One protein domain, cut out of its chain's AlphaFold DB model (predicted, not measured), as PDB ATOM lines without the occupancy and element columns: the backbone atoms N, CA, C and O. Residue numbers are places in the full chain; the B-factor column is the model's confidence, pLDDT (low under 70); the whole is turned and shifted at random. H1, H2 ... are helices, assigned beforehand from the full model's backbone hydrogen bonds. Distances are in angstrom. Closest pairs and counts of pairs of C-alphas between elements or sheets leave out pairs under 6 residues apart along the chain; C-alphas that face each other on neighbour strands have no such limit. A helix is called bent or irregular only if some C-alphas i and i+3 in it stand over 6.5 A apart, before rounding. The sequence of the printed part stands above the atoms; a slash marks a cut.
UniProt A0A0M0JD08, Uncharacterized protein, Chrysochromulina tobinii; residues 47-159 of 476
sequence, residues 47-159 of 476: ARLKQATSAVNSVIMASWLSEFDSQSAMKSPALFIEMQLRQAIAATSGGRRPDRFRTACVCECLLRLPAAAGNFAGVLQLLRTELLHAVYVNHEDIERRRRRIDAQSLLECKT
ATOM      1  N   ALA A  47     -49.269 -14.825 -27.755       47.50
ATOM      2  CA  ALA A  47     -49.775 -14.571 -29.102       47.50
ATOM      3  C   ALA A  47     -50.991 -15.457 -29.421       47.50
ATOM      4  O   ALA A  47     -51.989 -14.963 -29.942       47.50
ATOM      5  N   ARG A  48     -50.944 -16.747 -29.054       44.75
ATOM      6  CA  ARG A  48     -52.064 -17.691 -29.220       44.75
ATOM      7  C   ARG A  48     -53.240 -17.380 -28.297       44.75
ATOM      8  O   ARG A  48     -54.373 -17.498 -28.739       44.75
ATOM      9  N   LEU A  49     -52.988 -16.938 -27.067       49.12
ATOM     10  CA  LEU A  49     -53.983 -16.465 -26.110       49.12
ATOM     11  C   LEU A  49     -54.623 -15.182 -26.625       49.12
ATOM     12  O   LEU A  49     -55.834 -15.145 -26.738       49.12
ATOM     13  N   LYS A  50     -53.851 -14.183 -27.068       52.62
ATOM     14  CA  LYS A  50     -54.391 -12.964 -27.701       52.62
ATOM     15  C   LYS A  50     -55.213 -13.279 -28.952       52.62
ATOM     16  O   LYS A  50     -56.274 -12.689 -29.145       52.62
ATOM     17  N   GLN A  51     -54.766 -14.226 -29.776       49.97
ATOM     18  CA  GLN A  51     -55.484 -14.658 -30.975       49.97
ATOM     19  C   GLN A  51     -56.759 -15.450 -30.634       49.97
ATOM     20  O   GLN A  51     -57.797 -15.223 -31.252       49.97
ATOM     21  N   ALA A  52     -56.725 -16.306 -29.611       46.41
ATOM     22  CA  ALA A  52     -57.881 -17.038 -29.101       46.41
ATOM     23  C   ALA A  52     -58.884 -16.107 -28.404       46.41
ATOM     24  O   ALA A  52     -60.075 -16.209 -28.658       46.41
ATOM     25  N   THR A  53     -58.428 -15.142 -27.602       51.56
ATOM     26  CA  THR A  53     -59.271 -14.103 -26.996       51.56
ATOM     27  C   THR A  53     -59.879 -13.204 -28.070       51.56
ATOM     28  O   THR A  53     -61.054 -12.880 -27.985       51.56
ATOM     29  N   SER A  54     -59.138 -12.863 -29.131       52.97
ATOM     30  CA  SER A  54     -59.681 -12.127 -30.282       52.97
ATOM     31  C   SER A  54     -60.734 -12.928 -31.056       52.97
ATOM     32  O   SER A  54     -61.713 -12.343 -31.509       52.97
ATOM     33  N   ALA A  55     -60.551 -14.243 -31.213       52.22
ATOM     34  CA  ALA A  55     -61.503 -15.124 -31.892       52.22
ATOM     35  C   ALA A  55     -62.749 -15.416 -31.036       52.22
ATOM     36  O   ALA A  55     -63.865 -15.477 -31.538       52.22
ATOM     37  N   VAL A  56     -62.583 -15.549 -29.721       53.78
ATOM     38  CA  VAL A  56     -63.696 -15.666 -28.772       53.78
ATOM     39  C   VAL A  56     -64.473 -14.353 -28.714       53.78
ATOM     40  O   VAL A  56     -65.698 -14.373 -28.786       53.78
ATOM     41  N   ASN A  57     -63.783 -13.209 -28.693       55.34
ATOM     42  CA  ASN A  57     -64.424 -11.902 -28.770       55.34
ATOM     43  C   ASN A  57     -65.190 -11.731 -30.084       55.34
ATOM     44  O   ASN A  57     -66.305 -11.236 -30.031       55.34
ATOM     45  N   SER A  58     -64.677 -12.189 -31.234       58.84
ATOM     46  CA  SER A  58     -65.401 -12.089 -32.513       58.84
ATOM     47  C   SER A  58     -66.640 -12.992 -32.592       58.84
ATOM     48  O   SER A  58     -67.647 -12.594 -33.175       58.84
ATOM     49  N   VAL A  59     -66.619 -14.172 -31.964       59.22
ATOM     50  CA  VAL A  59     -67.793 -15.059 -31.860       59.22
ATOM     51  C   VAL A  59     -68.830 -14.502 -30.880       59.22
ATOM     52  O   VAL A  59     -70.017 -14.471 -31.200       59.22
ATOM     53  N   ILE A  60     -68.395 -13.995 -29.721       58.91
ATOM     54  CA  ILE A  60     -69.265 -13.293 -28.765       58.91
ATOM     55  C   ILE A  60     -69.858 -12.039 -29.417       58.91
ATOM     56  O   ILE A  60     -71.046 -11.788 -29.266       58.91
ATOM     57  N   MET A  61     -69.072 -11.294 -30.200       60.56
ATOM     58  CA  MET A  61     -69.525 -10.139 -30.982       60.56
ATOM     59  C   MET A  61     -70.593 -10.525 -32.003       60.56
ATOM     60  O   MET A  61     -71.603  -9.837 -32.096       60.56
ATOM     61  N   ALA A  62     -70.407 -11.614 -32.752       62.34
ATOM     62  CA  ALA A  62     -71.386 -12.074 -33.738       62.34
ATOM     63  C   ALA A  62     -72.695 -12.544 -33.076       62.34
ATOM     64  O   ALA A  62     -73.780 -12.196 -33.542       62.34
ATOM     65  N   SER A  63     -72.596 -13.268 -31.955       60.62
ATOM     66  CA  SER A  63     -73.753 -13.667 -31.139       60.62
ATOM     67  C   SER A  63     -74.484 -12.442 -30.589       60.62
ATOM     68  O   SER A  63     -75.697 -12.319 -30.739       60.62
ATOM     69  N   TRP A  64     -73.740 -11.484 -30.040       65.56
ATOM     70  CA  TRP A  64     -74.273 -10.251 -29.474       65.56
ATOM     71  C   TRP A  64     -74.966  -9.384 -30.530       65.56
ATOM     72  O   TRP A  64     -76.091  -8.953 -30.309       65.56
ATOM     73  N   LEU A  65     -74.363  -9.191 -31.709       62.91
ATOM     74  CA  LEU A  65     -74.966  -8.436 -32.817       62.91
ATOM     75  C   LEU A  65     -76.271  -9.084 -33.317       62.91
ATOM     76  O   LEU A  65     -77.219  -8.378 -33.652       62.91
ATOM     77  N   SER A  66     -76.360 -10.418 -33.302       61.94
ATOM     78  CA  SER A  66     -77.588 -11.140 -33.666       61.94
ATOM     79  C   SER A  66     -78.713 -10.992 -32.624       61.94
ATOM     80  O   SER A  66     -79.894 -10.864 -32.963       61.94
ATOM     81  N   GLU A  67     -78.356 -10.920 -31.341       60.19
ATOM     82  CA  GLU A  67     -79.281 -10.613 -30.245       60.19
ATOM     83  C   GLU A  67     -79.694  -9.131 -30.247       60.19
ATOM     84  O   GLU A  67     -80.801  -8.769 -29.843       60.19
ATOM     85  N   PHE A  68     -78.828  -8.263 -30.766       57.47
ATOM     86  CA  PHE A  68     -79.022  -6.820 -30.797       57.47
ATOM     87  C   PHE A  68     -80.127  -6.363 -31.768       57.47
ATOM     88  O   PHE A  68     -80.863  -5.414 -31.472       57.47
ATOM     89  N   ASP A  69     -80.286  -7.045 -32.907       57.84
ATOM     90  CA  ASP A  69     -81.371  -6.774 -33.864       57.84
ATOM     91  C   ASP A  69     -82.715  -7.395 -33.430       57.84
ATOM     92  O   ASP A  69     -83.779  -6.805 -33.658       57.84
ATOM     93  N   SER A  70     -82.686  -8.532 -32.726       56.69
ATOM     94  CA  SER A  70     -83.892  -9.235 -32.251       56.69
ATOM     95  C   SER A  70     -84.540  -8.603 -31.008       56.69
ATOM     96  O   SER A  70     -85.739  -8.763 -30.782       56.69
ATOM     97  N   GLN A  71     -83.795  -7.814 -30.229       52.59
ATOM     98  CA  GLN A  71     -84.275  -7.166 -28.997       52.59
ATOM     99  C   GLN A  71     -84.893  -5.767 -29.191       52.59
ATOM    100  O   GLN A  71     -85.231  -5.087 -28.218       52.59
ATOM    101  N   SER A  72     -85.149  -5.362 -30.438       53.00
ATOM    102  CA  SER A  72     -85.969  -4.186 -30.789       53.00
ATOM    103  C   SER A  72     -87.414  -4.242 -30.245       53.00
ATOM    104  O   SER A  72     -88.141  -3.254 -30.313       53.00
ATOM    105  N   ALA A  73     -87.813  -5.369 -29.645       53.28
ATOM    106  CA  ALA A  73     -89.103  -5.610 -29.001       53.28
ATOM    107  C   ALA A  73     -89.225  -5.110 -27.538       53.28
ATOM    108  O   ALA A  73     -90.294  -5.247 -26.934       53.28
ATOM    109  N   MET A  74     -88.171  -4.549 -26.924       58.91
ATOM    110  CA  MET A  74     -88.263  -4.015 -25.554       58.91
ATOM    111  C   MET A  74     -89.049  -2.693 -25.495       58.91
ATOM    112  O   MET A  74     -88.737  -1.733 -26.193       58.91
ATOM    113  N   LYS A  75     -90.038  -2.607 -24.591       63.22
ATOM    114  CA  LYS A  75     -90.931  -1.435 -24.439       63.22
ATOM    115  C   LYS A  75     -90.231  -0.151 -23.960       63.22
ATOM    116  O   LYS A  75     -90.786   0.927 -24.140       63.22
ATOM    117  N   SER A  76     -89.054  -0.252 -23.332       77.25
ATOM    118  CA  SER A  76     -88.287   0.897 -22.825       77.25
ATOM    119  C   SER A  76     -86.905   0.974 -23.490       77.25
ATOM    120  O   SER A  76     -86.054   0.123 -23.212       77.25
ATOM    121  N   PRO A  77     -86.639   2.008 -24.313       71.69
ATOM    122  CA  PRO A  77     -85.329   2.234 -24.930       71.69
ATOM    123  C   PRO A  77     -84.192   2.417 -23.915       71.69
ATOM    124  O   PRO A  77     -83.060   2.020 -24.177       71.69
ATOM    125  N   ALA A  78     -84.486   2.986 -22.742       77.69
ATOM    126  CA  ALA A  78     -83.493   3.215 -21.694       77.69
ATOM    127  C   ALA A  78     -83.015   1.905 -21.048       77.69
ATOM    128  O   ALA A  78     -81.816   1.714 -20.864       77.69
ATOM    129  N   LEU A  79     -83.943   0.982 -20.766       78.94
ATOM    130  CA  LEU A  79     -83.619  -0.328 -20.193       78.94
ATOM    131  C   LEU A  79     -82.815  -1.177 -21.183       78.94
ATOM    132  O   LEU A  79     -81.869  -1.857 -20.789       78.94
ATOM    133  N   PHE A  80     -83.156  -1.083 -22.471       76.44
ATOM    134  CA  PHE A  80     -82.380  -1.702 -23.539       76.44
ATOM    135  C   PHE A  80     -80.930  -1.189 -23.540       76.44
ATOM    136  O   PHE A  80     -80.003  -1.988 -23.459       76.44
ATOM    137  N   ILE A  81     -80.719   0.133 -23.551       79.12
ATOM    138  CA  ILE A  81     -79.372   0.731 -23.525       79.12
ATOM    139  C   ILE A  81     -78.590   0.308 -22.270       79.12
ATOM    140  O   ILE A  81     -77.428  -0.081 -22.370       79.12
ATOM    141  N   GLU A  82     -79.210   0.347 -21.089       82.50
ATOM    142  CA  GLU A  82     -78.557  -0.030 -19.830       82.50
ATOM    143  C   GLU A  82     -78.108  -1.499 -19.825       82.50
ATOM    144  O   GLU A  82     -76.971  -1.803 -19.452       82.50
ATOM    145  N   MET A  83     -78.981  -2.408 -20.267       81.31
ATOM    146  CA  MET A  83     -78.666  -3.831 -20.382       81.31
ATOM    147  C   MET A  83     -77.480  -4.056 -21.323       81.31
ATOM    148  O   MET A  83     -76.538  -4.766 -20.965       81.31
ATOM    149  N   GLN A  84     -77.493  -3.400 -22.483       75.00
ATOM    150  CA  GLN A  84     -76.451  -3.545 -23.496       75.00
ATOM    151  C   GLN A  84     -75.093  -3.030 -23.012       75.00
ATOM    152  O   GLN A  84     -74.070  -3.693 -23.180       75.00
ATOM    153  N   LEU A  85     -75.071  -1.895 -22.312       82.44
ATOM    154  CA  LEU A  85     -73.842  -1.372 -21.718       82.44
ATOM    155  C   LEU A  85     -73.295  -2.292 -20.618       82.44
ATOM    156  O   LEU A  85     -72.086  -2.520 -20.559       82.44
ATOM    157  N   ARG A  86     -74.157  -2.863 -19.768       83.94
ATOM    158  CA  ARG A  86     -73.727  -3.822 -18.734       83.94
ATOM    159  C   ARG A  86     -73.148  -5.097 -19.336       83.94
ATOM    160  O   ARG A  86     -72.112  -5.563 -18.864       83.94
ATOM    161  N   GLN A  87     -73.768  -5.626 -20.388       79.25
ATOM    162  CA  GLN A  87     -73.258  -6.790 -21.114       79.25
ATOM    163  C   GLN A  87     -71.910  -6.493 -21.772       79.25
ATOM    164  O   GLN A  87     -70.966  -7.260 -21.588       79.25
ATOM    165  N   ALA A  88     -71.772  -5.343 -22.438       77.75
ATOM    166  CA  ALA A  88     -70.503  -4.927 -23.027       77.75
ATOM    167  C   ALA A  88     -69.395  -4.798 -21.965       77.75
ATOM    168  O   ALA A  88     -68.272  -5.254 -22.182       77.75
ATOM    169  N   ILE A  89     -69.709  -4.238 -20.789       82.62
ATOM    170  CA  ILE A  89     -68.771  -4.125 -19.660       82.62
ATOM    171  C   ILE A  89     -68.358  -5.499 -19.125       82.62
ATOM    172  O   ILE A  89     -67.176  -5.686 -18.820       82.62
ATOM    173  N   ALA A  90     -69.298  -6.441 -19.006       81.25
ATOM    174  CA  ALA A  90     -69.025  -7.798 -18.543       81.25
ATOM    175  C   ALA A  90     -68.140  -8.565 -19.540       81.25
ATOM    176  O   ALA A  90     -67.120  -9.130 -19.138       81.25
ATOM    177  N   ALA A  91     -68.472  -8.489 -20.835       74.19
ATOM    178  CA  ALA A  91     -67.771  -9.168 -21.927       74.19
ATOM    179  C   ALA A  91     -66.297  -8.752 -22.062       74.19
ATOM    180  O   ALA A  91     -65.467  -9.509 -22.548       74.19
ATOM    181  N   THR A  92     -65.949  -7.553 -21.602       78.44
ATOM    182  CA  THR A  92     -64.599  -6.983 -21.747       78.44
ATOM    183  C   THR A  92     -63.966  -6.662 -20.396       78.44
ATOM    184  O   THR A  92     -63.117  -5.777 -20.300       78.44
ATOM    185  N   SER A  93     -64.419  -7.301 -19.314       73.81
ATOM    186  CA  SER A  93     -64.010  -7.009 -17.929       73.81
ATOM    187  C   SER A  93     -62.502  -7.168 -17.665       73.81
ATOM    188  O   SER A  93     -61.986  -6.505 -16.768       73.81
ATOM    189  N   GLY A  94     -61.787  -7.943 -18.490       69.56
ATOM    190  CA  GLY A  94     -60.320  -8.074 -18.474       69.56
ATOM    191  C   GLY A  94     -59.579  -7.372 -19.624       69.56
ATOM    192  O   GLY A  94     -58.381  -7.583 -19.788       69.56
ATOM    193  N   GLY A  95     -60.272  -6.585 -20.455       71.38
ATOM    194  CA  GLY A  95     -59.696  -5.947 -21.645       71.38
ATOM    195  C   GLY A  95     -58.915  -4.656 -21.358       71.38
ATOM    196  O   GLY A  95     -59.131  -3.983 -20.348       71.38
ATOM    197  N   ARG A  96     -58.026  -4.275 -22.288       73.31
ATOM    198  CA  ARG A  96     -57.318  -2.982 -22.269       73.31
ATOM    199  C   ARG A  96     -58.319  -1.841 -22.460       73.31
ATOM    200  O   ARG A  96     -59.230  -1.954 -23.269       73.31
ATOM    201  N   ARG A  97     -58.140  -0.729 -21.740       77.69
ATOM    202  CA  ARG A  97     -58.892   0.515 -21.974       77.69
ATOM    203  C   ARG A  97     -58.004   1.554 -22.672       77.69
ATOM    204  O   ARG A  97     -56.833   1.648 -22.301       77.69
ATOM    205  N   PRO A  98     -58.543   2.368 -23.592       81.75
ATOM    206  CA  PRO A  98     -59.871   2.255 -24.213       81.75
ATOM    207  C   PRO A  98     -60.015   0.964 -25.037       81.75
ATOM    208  O   PRO A  98     -59.036   0.447 -25.565       81.75
ATOM    209  N   ASP A  99     -61.238   0.434 -25.088       83.75
ATOM    210  CA  ASP A  99     -61.561  -0.821 -25.773       83.75
ATOM    211  C   ASP A  99     -62.445  -0.543 -26.993       83.75
ATOM    212  O   ASP A  99     -63.463   0.152 -26.886       83.75
ATOM    213  N   ARG A 100     -62.069  -1.093 -28.151       83.00
ATOM    214  CA  ARG A 100     -62.752  -0.849 -29.431       83.00
ATOM    215  C   ARG A 100     -64.194  -1.347 -29.431       83.00
ATOM    216  O   ARG A 100     -65.074  -0.659 -29.943       83.00
ATOM    217  N   PHE A 101     -64.446  -2.494 -28.809       80.56
ATOM    218  CA  PHE A 101     -65.774  -3.091 -28.740       80.56
ATOM    219  C   PHE A 101     -66.709  -2.292 -27.840       80.56
ATOM    220  O   PHE A 101     -67.773  -1.866 -28.284       80.56
ATOM    221  N   ARG A 102     -66.283  -1.992 -26.606       82.94
ATOM    222  CA  ARG A 102     -67.055  -1.132 -25.694       82.94
ATOM    223  C   ARG A 102     -67.388   0.205 -26.345       82.94
ATOM    224  O   ARG A 102     -68.506   0.688 -26.202       82.94
ATOM    225  N   THR A 103     -66.419   0.795 -27.043       87.88
ATOM    226  CA  THR A 103     -66.584   2.088 -27.713       87.88
ATOM    227  C   THR A 103     -67.648   2.006 -28.807       87.88
ATOM    228  O   THR A 103     -68.567   2.820 -28.805       87.88
ATOM    229  N   ALA A 104     -67.608   0.978 -29.660       85.31
ATOM    230  CA  ALA A 104     -68.626   0.755 -30.685       85.31
ATOM    231  C   ALA A 104     -70.034   0.554 -30.087       85.31
ATOM    232  O   ALA A 104     -70.988   1.183 -30.545       85.31
ATOM    233  N   CYS A 105     -70.166  -0.241 -29.016       81.81
ATOM    234  CA  CYS A 105     -71.444  -0.457 -28.324       81.81
ATOM    235  C   CYS A 105     -72.004   0.836 -27.702       81.81
ATOM    236  O   CYS A 105     -73.201   1.111 -27.800       81.81
ATOM    237  N   VAL A 106     -71.148   1.647 -27.067       87.12
ATOM    238  CA  VAL A 106     -71.536   2.946 -26.493       87.12
ATOM    239  C   VAL A 106     -71.988   3.903 -27.594       87.12
ATOM    240  O   VAL A 106     -73.040   4.528 -27.470       87.12
ATOM    241  N   CYS A 107     -71.231   3.985 -28.685       86.38
ATOM    242  CA  CYS A 107     -71.565   4.813 -29.835       86.38
ATOM    243  C   CYS A 107     -72.892   4.394 -30.483       86.38
ATOM    244  O   CYS A 107     -73.707   5.257 -30.799       86.38
ATOM    245  N   GLU A 108     -73.186   3.098 -30.599       82.88
ATOM    246  CA  GLU A 108     -74.487   2.642 -31.095       82.88
ATOM    247  C   GLU A 108     -75.648   2.985 -30.144       82.88
ATOM    248  O   GLU A 108     -76.713   3.428 -30.584       82.88
ATOM    249  N   CYS A 109     -75.446   2.862 -28.831       83.50
ATOM    250  CA  CYS A 109     -76.436   3.312 -27.851       83.50
ATOM    251  C   CYS A 109     -76.698   4.827 -27.967       83.50
ATOM    252  O   CYS A 109     -77.853   5.261 -27.941       83.50
ATOM    253  N   LEU A 110     -75.645   5.629 -28.175       85.31
ATOM    254  CA  LEU A 110     -75.734   7.072 -28.443       85.31
ATOM    255  C   LEU A 110     -76.451   7.389 -29.758       85.31
ATOM    256  O   LEU A 110     -77.172   8.382 -29.834       85.31
ATOM    257  N   LEU A 111     -76.325   6.542 -30.781       81.50
ATOM    258  CA  LEU A 111     -77.051   6.705 -32.041       81.50
ATOM    259  C   LEU A 111     -78.566   6.499 -31.885       81.50
ATOM    260  O   LEU A 111     -79.330   7.154 -32.597       81.50
ATOM    261  N   ARG A 112     -78.996   5.647 -30.943       78.44
ATOM    262  CA  ARG A 112     -80.414   5.339 -30.662       78.44
ATOM    263  C   ARG A 112     -81.078   6.318 -29.686       78.44
ATOM    264  O   ARG A 112     -82.295   6.490 -29.734       78.44
ATOM    265  N   LEU A 113     -80.300   7.000 -28.845       78.69
ATOM    266  CA  LEU A 113     -80.793   7.951 -27.840       78.69
ATOM    267  C   LEU A 113     -81.644   9.115 -28.392       78.69
ATOM    268  O   LEU A 113     -82.682   9.400 -27.793       78.69
ATOM    269  N   PRO A 114     -81.302   9.764 -29.524       79.75
ATOM    270  CA  PRO A 114     -82.093  10.870 -30.059       79.75
ATOM    271  C   PRO A 114     -83.552  10.510 -30.354       79.75
ATOM    272  O   PRO A 114     -84.427  11.348 -30.165       79.75
ATOM    273  N   ALA A 115     -83.827   9.266 -30.764       73.62
ATOM    274  CA  ALA A 115     -85.187   8.807 -31.051       73.62
ATOM    275  C   ALA A 115     -86.060   8.700 -29.785       73.62
ATOM    276  O   ALA A 115     -87.281   8.790 -29.874       73.62
ATOM    277  N   ALA A 116     -85.444   8.538 -28.610       73.88
ATOM    278  CA  ALA A 116     -86.129   8.423 -27.322       73.88
ATOM    279  C   ALA A 116     -86.166   9.743 -26.526       73.88
ATOM    280  O   ALA A 116     -86.867   9.837 -25.522       73.88
ATOM    281  N   ALA A 117     -85.412  10.762 -26.950       76.94
ATOM    282  CA  ALA A 117     -85.141  11.963 -26.158       76.94
ATOM    283  C   ALA A 117     -86.102  13.143 -26.403       76.94
ATOM    284  O   ALA A 117     -85.914  14.215 -25.820       76.94
ATOM    285  N   GLY A 118     -87.111  12.971 -27.264       79.94
ATOM    286  CA  GLY A 118     -88.123  13.991 -27.556       79.94
ATOM    287  C   GLY A 118     -87.498  15.335 -27.943       79.94
ATOM    288  O   GLY A 118     -86.776  15.433 -28.933       79.94
ATOM    289  N   ASN A 119     -87.729  16.365 -27.125       83.81
ATOM    290  CA  ASN A 119     -87.282  17.742 -27.375       83.81
ATOM    291  C   ASN A 119     -85.752  17.915 -27.448       83.81
ATOM    292  O   ASN A 119     -85.279  18.905 -27.999       83.81
ATOM    293  N   PHE A 120     -84.964  16.972 -26.919       84.81
ATOM    294  CA  PHE A 120     -83.496  17.037 -26.945       84.81
ATOM    295  C   PHE A 120     -82.865  16.294 -28.129       84.81
ATOM    296  O   PHE A 120     -81.637  16.238 -28.231       84.81
ATOM    297  N   ALA A 121     -83.674  15.738 -29.039       83.56
ATOM    298  CA  ALA A 121     -83.189  14.939 -30.161       83.56
ATOM    299  C   ALA A 121     -82.132  15.671 -31.006       83.56
ATOM    300  O   ALA A 121     -81.098  15.084 -31.314       83.56
ATOM    301  N   GLY A 122     -82.344  16.955 -31.320       84.62
ATOM    302  CA  GLY A 122     -81.404  17.742 -32.127       84.62
ATOM    303  C   GLY A 122     -80.044  17.948 -31.452       84.62
ATOM    304  O   GLY A 122     -79.004  17.758 -32.076       84.62
ATOM    305  N   VAL A 123     -80.029  18.254 -30.151       87.38
ATOM    306  CA  VAL A 123     -78.776  18.433 -29.393       87.38
ATOM    307  C   VAL A 123     -78.009  17.113 -29.288       87.38
ATOM    308  O   VAL A 123     -76.799  17.082 -29.491       87.38
ATOM    309  N   LEU A 124     -78.705  16.003 -29.032       86.25
ATOM    310  CA  LEU A 124     -78.078  14.679 -28.967       86.25
ATOM    311  C   LEU A 124     -77.578  14.195 -30.333       86.25
ATOM    312  O   LEU A 124     -76.582  13.476 -30.395       86.25
ATOM    313  N   GLN A 125     -78.232  14.598 -31.426       85.81
ATOM    314  CA  GLN A 125     -77.740  14.351 -32.782       85.81
ATOM    315  C   GLN A 125     -76.442  15.101 -33.077       85.81
ATOM    316  O   GLN A 125     -75.569  14.533 -33.718       85.81
ATOM    317  N   LEU A 126     -76.283  16.331 -32.589       87.06
ATOM    318  CA  LEU A 126     -75.023  17.061 -32.735       87.06
ATOM    319  C   LEU A 126     -73.924  16.433 -31.872       87.06
ATOM    320  O   LEU A 126     -72.850  16.118 -32.372       87.06
ATOM    321  N   LEU A 127     -74.221  16.157 -30.598       87.88
ATOM    322  CA  LEU A 127     -73.256  15.553 -29.676       87.88
ATOM    323  C   LEU A 127     -72.749  14.196 -30.167       87.88
ATOM    324  O   LEU A 127     -71.553  13.936 -30.095       87.88
ATOM    325  N   ARG A 128     -73.628  13.324 -30.678       86.69
ATOM    326  CA  ARG A 128     -73.194  12.014 -31.187       86.69
ATOM    327  C   ARG A 128     -72.294  12.156 -32.420       86.69
ATOM    328  O   ARG A 128     -71.328  11.413 -32.522       86.69
ATOM    329  N   THR A 129     -72.592  13.088 -33.329       86.44
ATOM    330  CA  THR A 129     -71.797  13.296 -34.545       86.44
ATOM    331  C   THR A 129     -70.406  13.799 -34.181       86.44
ATOM    332  O   THR A 129     -69.422  13.208 -34.610       86.44
ATOM    333  N   GLU A 130     -70.301  14.806 -33.313       88.00
ATOM    334  CA  GLU A 130     -69.003  15.313 -32.842       88.00
ATOM    335  C   GLU A 130     -68.208  14.251 -32.063       88.00
ATOM    336  O   GLU A 130     -67.001  14.102 -32.250       88.00
ATOM    337  N   LEU A 131     -68.878  13.445 -31.229       89.06
ATOM    338  CA  LEU A 131     -68.227  12.345 -30.510       89.06
ATOM    339  C   LEU A 131     -67.684  11.271 -31.457       89.06
ATOM    340  O   LEU A 131     -66.596  10.749 -31.221       89.06
ATOM    341  N   LEU A 132     -68.410  10.932 -32.522       87.88
ATOM    342  CA  LEU A 132     -67.944   9.957 -33.505       87.88
ATOM    343  C   LEU A 132     -66.728  10.476 -34.289       87.88
ATOM    344  O   LEU A 132     -65.778   9.714 -34.464       87.88
ATOM    345  N   HIS A 133     -66.708  11.760 -34.664       86.81
ATOM    346  CA  HIS A 133     -65.535  12.406 -35.275       86.81
ATOM    347  C   HIS A 133     -64.313  12.410 -34.345       86.81
ATOM    348  O   HIS A 133     -63.189  12.232 -34.801       86.81
ATOM    349  N   ALA A 134     -64.514  12.583 -33.036       88.44
ATOM    350  CA  ALA A 134     -63.419  12.600 -32.065       88.44
ATOM    351  C   ALA A 134     -62.818  11.208 -31.788       88.44
ATOM    352  O   ALA A 134     -61.679  11.095 -31.337       88.44
ATOM    353  N   VAL A 135     -63.586  10.139 -32.013       90.38
ATOM    354  CA  VAL A 135     -63.191   8.762 -31.682       90.38
ATOM    355  C   VAL A 135     -62.650   8.012 -32.899       90.38
ATOM    356  O   VAL A 135     -61.678   7.258 -32.774       90.38
ATOM    357  N   TYR A 136     -63.262   8.207 -34.067       89.31
ATOM    358  CA  TYR A 136     -62.956   7.465 -35.288       89.31
ATOM    359  C   TYR A 136     -62.177   8.310 -36.289       89.31
ATOM    360  O   TYR A 136     -62.593   9.401 -36.659       89.31
ATOM    361  N   VAL A 137     -61.086   7.741 -36.798       85.56
ATOM    362  CA  VAL A 137     -60.211   8.375 -37.800       85.56
ATOM    363  C   VAL A 137     -60.920   8.463 -39.151       85.56
ATOM    364  O   VAL A 137     -60.840   9.461 -39.857       85.56
ATOM    365  N   ASN A 138     -61.677   7.417 -39.490       80.19
ATOM    366  CA  ASN A 138     -62.367   7.284 -40.771       80.19
ATOM    367  C   ASN A 138     -63.856   7.632 -40.648       80.19
ATOM    368  O   ASN A 138     -64.709   6.909 -41.161       80.19
ATOM    369  N   HIS A 139     -64.194   8.703 -39.929       74.75
ATOM    370  CA  HIS A 139     -65.595   9.071 -39.722       74.75
ATOM    371  C   HIS A 139     -66.340   9.350 -41.038       74.75
ATOM    372  O   HIS A 139     -67.452   8.867 -41.243       74.75
ATOM    373  N   GLU A 140     -65.694  10.032 -41.984       76.50
ATOM    374  CA  GLU A 140     -66.292  10.315 -43.294       76.50
ATOM    375  C   GLU A 140     -66.625   9.041 -44.087       76.50
ATOM    376  O   GLU A 140     -67.578   9.010 -44.866       76.50
ATOM    377  N   ASP A 141     -65.859   7.966 -43.891       72.50
ATOM    378  CA  ASP A 141     -66.149   6.669 -44.498       72.50
ATOM    379  C   ASP A 141     -67.362   5.993 -43.850       72.50
ATOM    380  O   ASP A 141     -68.122   5.318 -44.547       72.50
ATOM    381  N   ILE A 142     -67.561   6.177 -42.540       71.69
ATOM    382  CA  ILE A 142     -68.723   5.655 -41.804       71.69
ATOM    383  C   ILE A 142     -70.002   6.282 -42.360       71.69
ATOM    384  O   ILE A 142     -70.956   5.567 -42.669       71.69
ATOM    385  N   GLU A 143     -69.996   7.602 -42.553       71.50
ATOM    386  CA  GLU A 143     -71.144   8.336 -43.087       71.50
ATOM    387  C   GLU A 143     -71.423   8.008 -44.561       71.50
ATOM    388  O   GLU A 143     -72.582   7.906 -44.965       71.50
ATOM    389  N   ARG A 144     -70.380   7.792 -45.376       72.31
ATOM    390  CA  ARG A 144     -70.529   7.492 -46.811       72.31
ATOM    391  C   ARG A 144     -70.964   6.053 -47.101       72.31
ATOM    392  O   ARG A 144     -71.622   5.817 -48.112       72.31
ATOM    393  N   ARG A 145     -70.572   5.072 -46.276       65.56
ATOM    394  CA  ARG A 145     -70.672   3.641 -46.634       65.56
ATOM    395  C   ARG A 145     -71.982   2.955 -46.249       65.56
ATOM    396  O   ARG A 145     -72.242   1.883 -46.796       65.56
ATOM    397  N   ARG A 146     -72.828   3.494 -45.356       60.22
ATOM    398  CA  ARG A 146     -74.064   2.787 -44.945       60.22
ATOM    399  C   ARG A 146     -75.267   3.691 -44.671       60.22
ATOM    400  O   ARG A 146     -75.166   4.742 -44.059       60.22
ATOM    401  N   ARG A 147     -76.454   3.187 -45.045       60.19
ATOM    402  CA  ARG A 147     -77.777   3.767 -44.723       60.19
ATOM    403  C   ARG A 147     -78.159   3.640 -43.236       60.19
ATOM    404  O   ARG A 147     -79.080   4.314 -42.791       60.19
ATOM    405  N   ARG A 148     -77.482   2.764 -42.482       68.44
ATOM    406  CA  ARG A 148     -77.664   2.540 -41.039       68.44
ATOM    407  C   ARG A 148     -76.290   2.311 -40.410       68.44
ATOM    408  O   ARG A 148     -75.555   1.445 -40.878       68.44
ATOM    409  N   ILE A 149     -75.966   3.098 -39.389       73.44
ATOM    410  CA  ILE A 149     -74.753   2.940 -38.581       73.44
ATOM    411  C   ILE A 149     -75.116   2.032 -37.398       73.44
ATOM    412  O   ILE A 149     -76.040   2.345 -36.646       73.44
ATOM    413  N   ASP A 150     -74.424   0.904 -37.283       74.19
ATOM    414  CA  ASP A 150     -74.579  -0.139 -36.257       74.19
ATOM    415  C   ASP A 150     -73.231  -0.400 -35.551       74.19
ATOM    416  O   ASP A 150     -72.179   0.032 -36.029       74.19
ATOM    417  N   ALA A 151     -73.210  -1.093 -34.407       72.75
ATOM    418  CA  ALA A 151     -71.955  -1.364 -33.696       72.75
ATOM    419  C   ALA A 151     -70.985  -2.195 -34.538       72.75
ATOM    420  O   ALA A 151     -69.778  -2.058 -34.364       72.75
ATOM    421  N   GLN A 152     -71.476  -3.023 -35.464       76.19
ATOM    422  CA  GLN A 152     -70.616  -3.803 -36.350       76.19
ATOM    423  C   GLN A 152     -69.821  -2.906 -37.304       76.19
ATOM    424  O   GLN A 152     -68.600  -3.020 -37.386       76.19
ATOM    425  N   SER A 153     -70.488  -1.973 -37.985       78.00
ATOM    426  CA  SER A 153     -69.819  -1.011 -38.866       78.00
ATOM    427  C   SER A 153     -68.864  -0.100 -38.096       78.00
ATOM    428  O   SER A 153     -67.766   0.182 -38.575       78.00
ATOM    429  N   LEU A 154     -69.224   0.296 -36.874       80.38
ATOM    430  CA  LEU A 154     -68.338   1.045 -35.983       80.38
ATOM    431  C   LEU A 154     -67.132   0.214 -35.520       80.38
ATOM    432  O   LEU A 154     -66.027   0.743 -35.404       80.38
ATOM    433  N   LEU A 155     -67.301  -1.089 -35.290       80.56
ATOM    434  CA  LEU A 155     -66.208  -1.992 -34.938       80.56
ATOM    435  C   LEU A 155     -65.245  -2.198 -36.106       80.56
ATOM    436  O   LEU A 155     -64.058  -2.357 -35.876       80.56
ATOM    437  N   GLU A 156     -65.711  -2.180 -37.352       79.75
ATOM    438  CA  GLU A 156     -64.854  -2.309 -38.539       79.75
ATOM    439  C   GLU A 156     -63.971  -1.063 -38.760       79.75
ATOM    440  O   GLU A 156     -62.912  -1.144 -39.390       79.75
ATOM    441  N   CYS A 157     -64.333   0.078 -38.168       82.12
ATOM    442  CA  CYS A 157     -63.651   1.356 -38.363       82.12
ATOM    443  C   CYS A 157     -62.463   1.576 -37.426       82.12
ATOM    444  O   CYS A 157     -62.453   1.111 -36.285       82.12
ATOM    445  N   LYS A 158     -61.446   2.291 -37.922       86.31
ATOM    446  CA  LYS A 158     -60.230   2.606 -37.160       86.31
ATOM    447  C   LYS A 158     -60.489   3.730 -36.162       86.31
ATOM    448  O   LYS A 158     -61.064   4.759 -36.522       86.31
ATOM    449  N   THR A 159     -60.030   3.534 -34.932       89.44
ATOM    450  CA  THR A 159     -60.121   4.532 -33.863       89.44
ATOM    451  C   THR A 159     -58.782   5.231 -33.653       89.44
ATOM    452  O   THR A 159     -57.724   4.653 -33.912       89.44
TER     453      THR A 159
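This is residues 47 to 159 of the 476 residues of an uncharacterized protein of Chrysochromulina tobinii (UniProt A0A0M0JD08). Long helices run back and forth along the longest axis: H2, H3 and H4 lie side by side as two successive hairpins with H3 in the middle, and the longest helix, H1, runs near H2. Short H6 packs on H3, with H1 also near it, while short H5 lies toward the outside, near H4 and H6; residues 47 to 52 of H1 stick out. The printed part has 113 residues with six named helices, H1 to H6 in chain order, and no named strand: its class is all helix. It is compact, with a radius of gyration of the C-alphas of 14.6 A, and only just elongated, spanning 49 by 33 by 24 A.

Start with H1, residues 47 to 73. H2, residues 77 to 91, is close but not clearly touching, the closest C-alphas, Gln 71 and Phe 80, being 8.0 A apart, at a shallow tilt of 14 degrees, opposite ways. Look next at the hub, H3, residues 100 to 116, which makes a hairpin with H2; they touch, closest at C-alphas 88 and 102, 5.8 A apart. H1 and H3 are only just apart, at 8.3 A. H3 makes a second hairpin with H4, residues 118 to 135; they touch, closest at C-alphas 114 and 121, 4.2 A apart, at a shallow tilt of 21 degrees. H6, residues 151 to 156, touches H3 at a steep tilt of 40 degrees, closest at C-alphas 104 and 151, 5.0 A apart. H1 and H6 are close but not clearly touching, closest at C-alphas 65 and 152, 7.3 A apart. H5, residues 139 to 145, is close but not clearly touching to H4, closest at C-alphas 133 and 139, 5.6 A apart, and to H6, closest at C-alphas 142 and 153, 7.4 A apart. Each O i to N i+4 pair is within hydrogen-bond range in H2, H5 and H6, against 20 of 23 in H1, 10 of 13 in H3 and 12 of 14 in H4.

Find C-alpha 47 at (-49.775, -14.571, -29.102); from there H1 runs 40.3 A to C-alpha 73 at (-89.103, -5.610, -29.001). H2 measures 21.1 A, H3 25.2 A, H4 25.8 A, H5 10.2 A, and H6 8.6 A, ending at C-alpha 156 at (-64.854, -2.309, -38.539). H1, H3 and H4 are irregular, H3 only just: C-alphas 70 and 73 are 7.1 A apart, 111 and 114 6.8 A, and 119 and 122 7.6 A. H4 has a kink of 30 degrees near residue 125.

The C-alphas of Arg 48 and Asn 119 are the farthest apart, at 50.0 A. The printed part has no cut, and no link is long. The mean pLDDT of the printed part is 73.8; look for values under 70 at residues 47 to 75, 94 and 145 to 148.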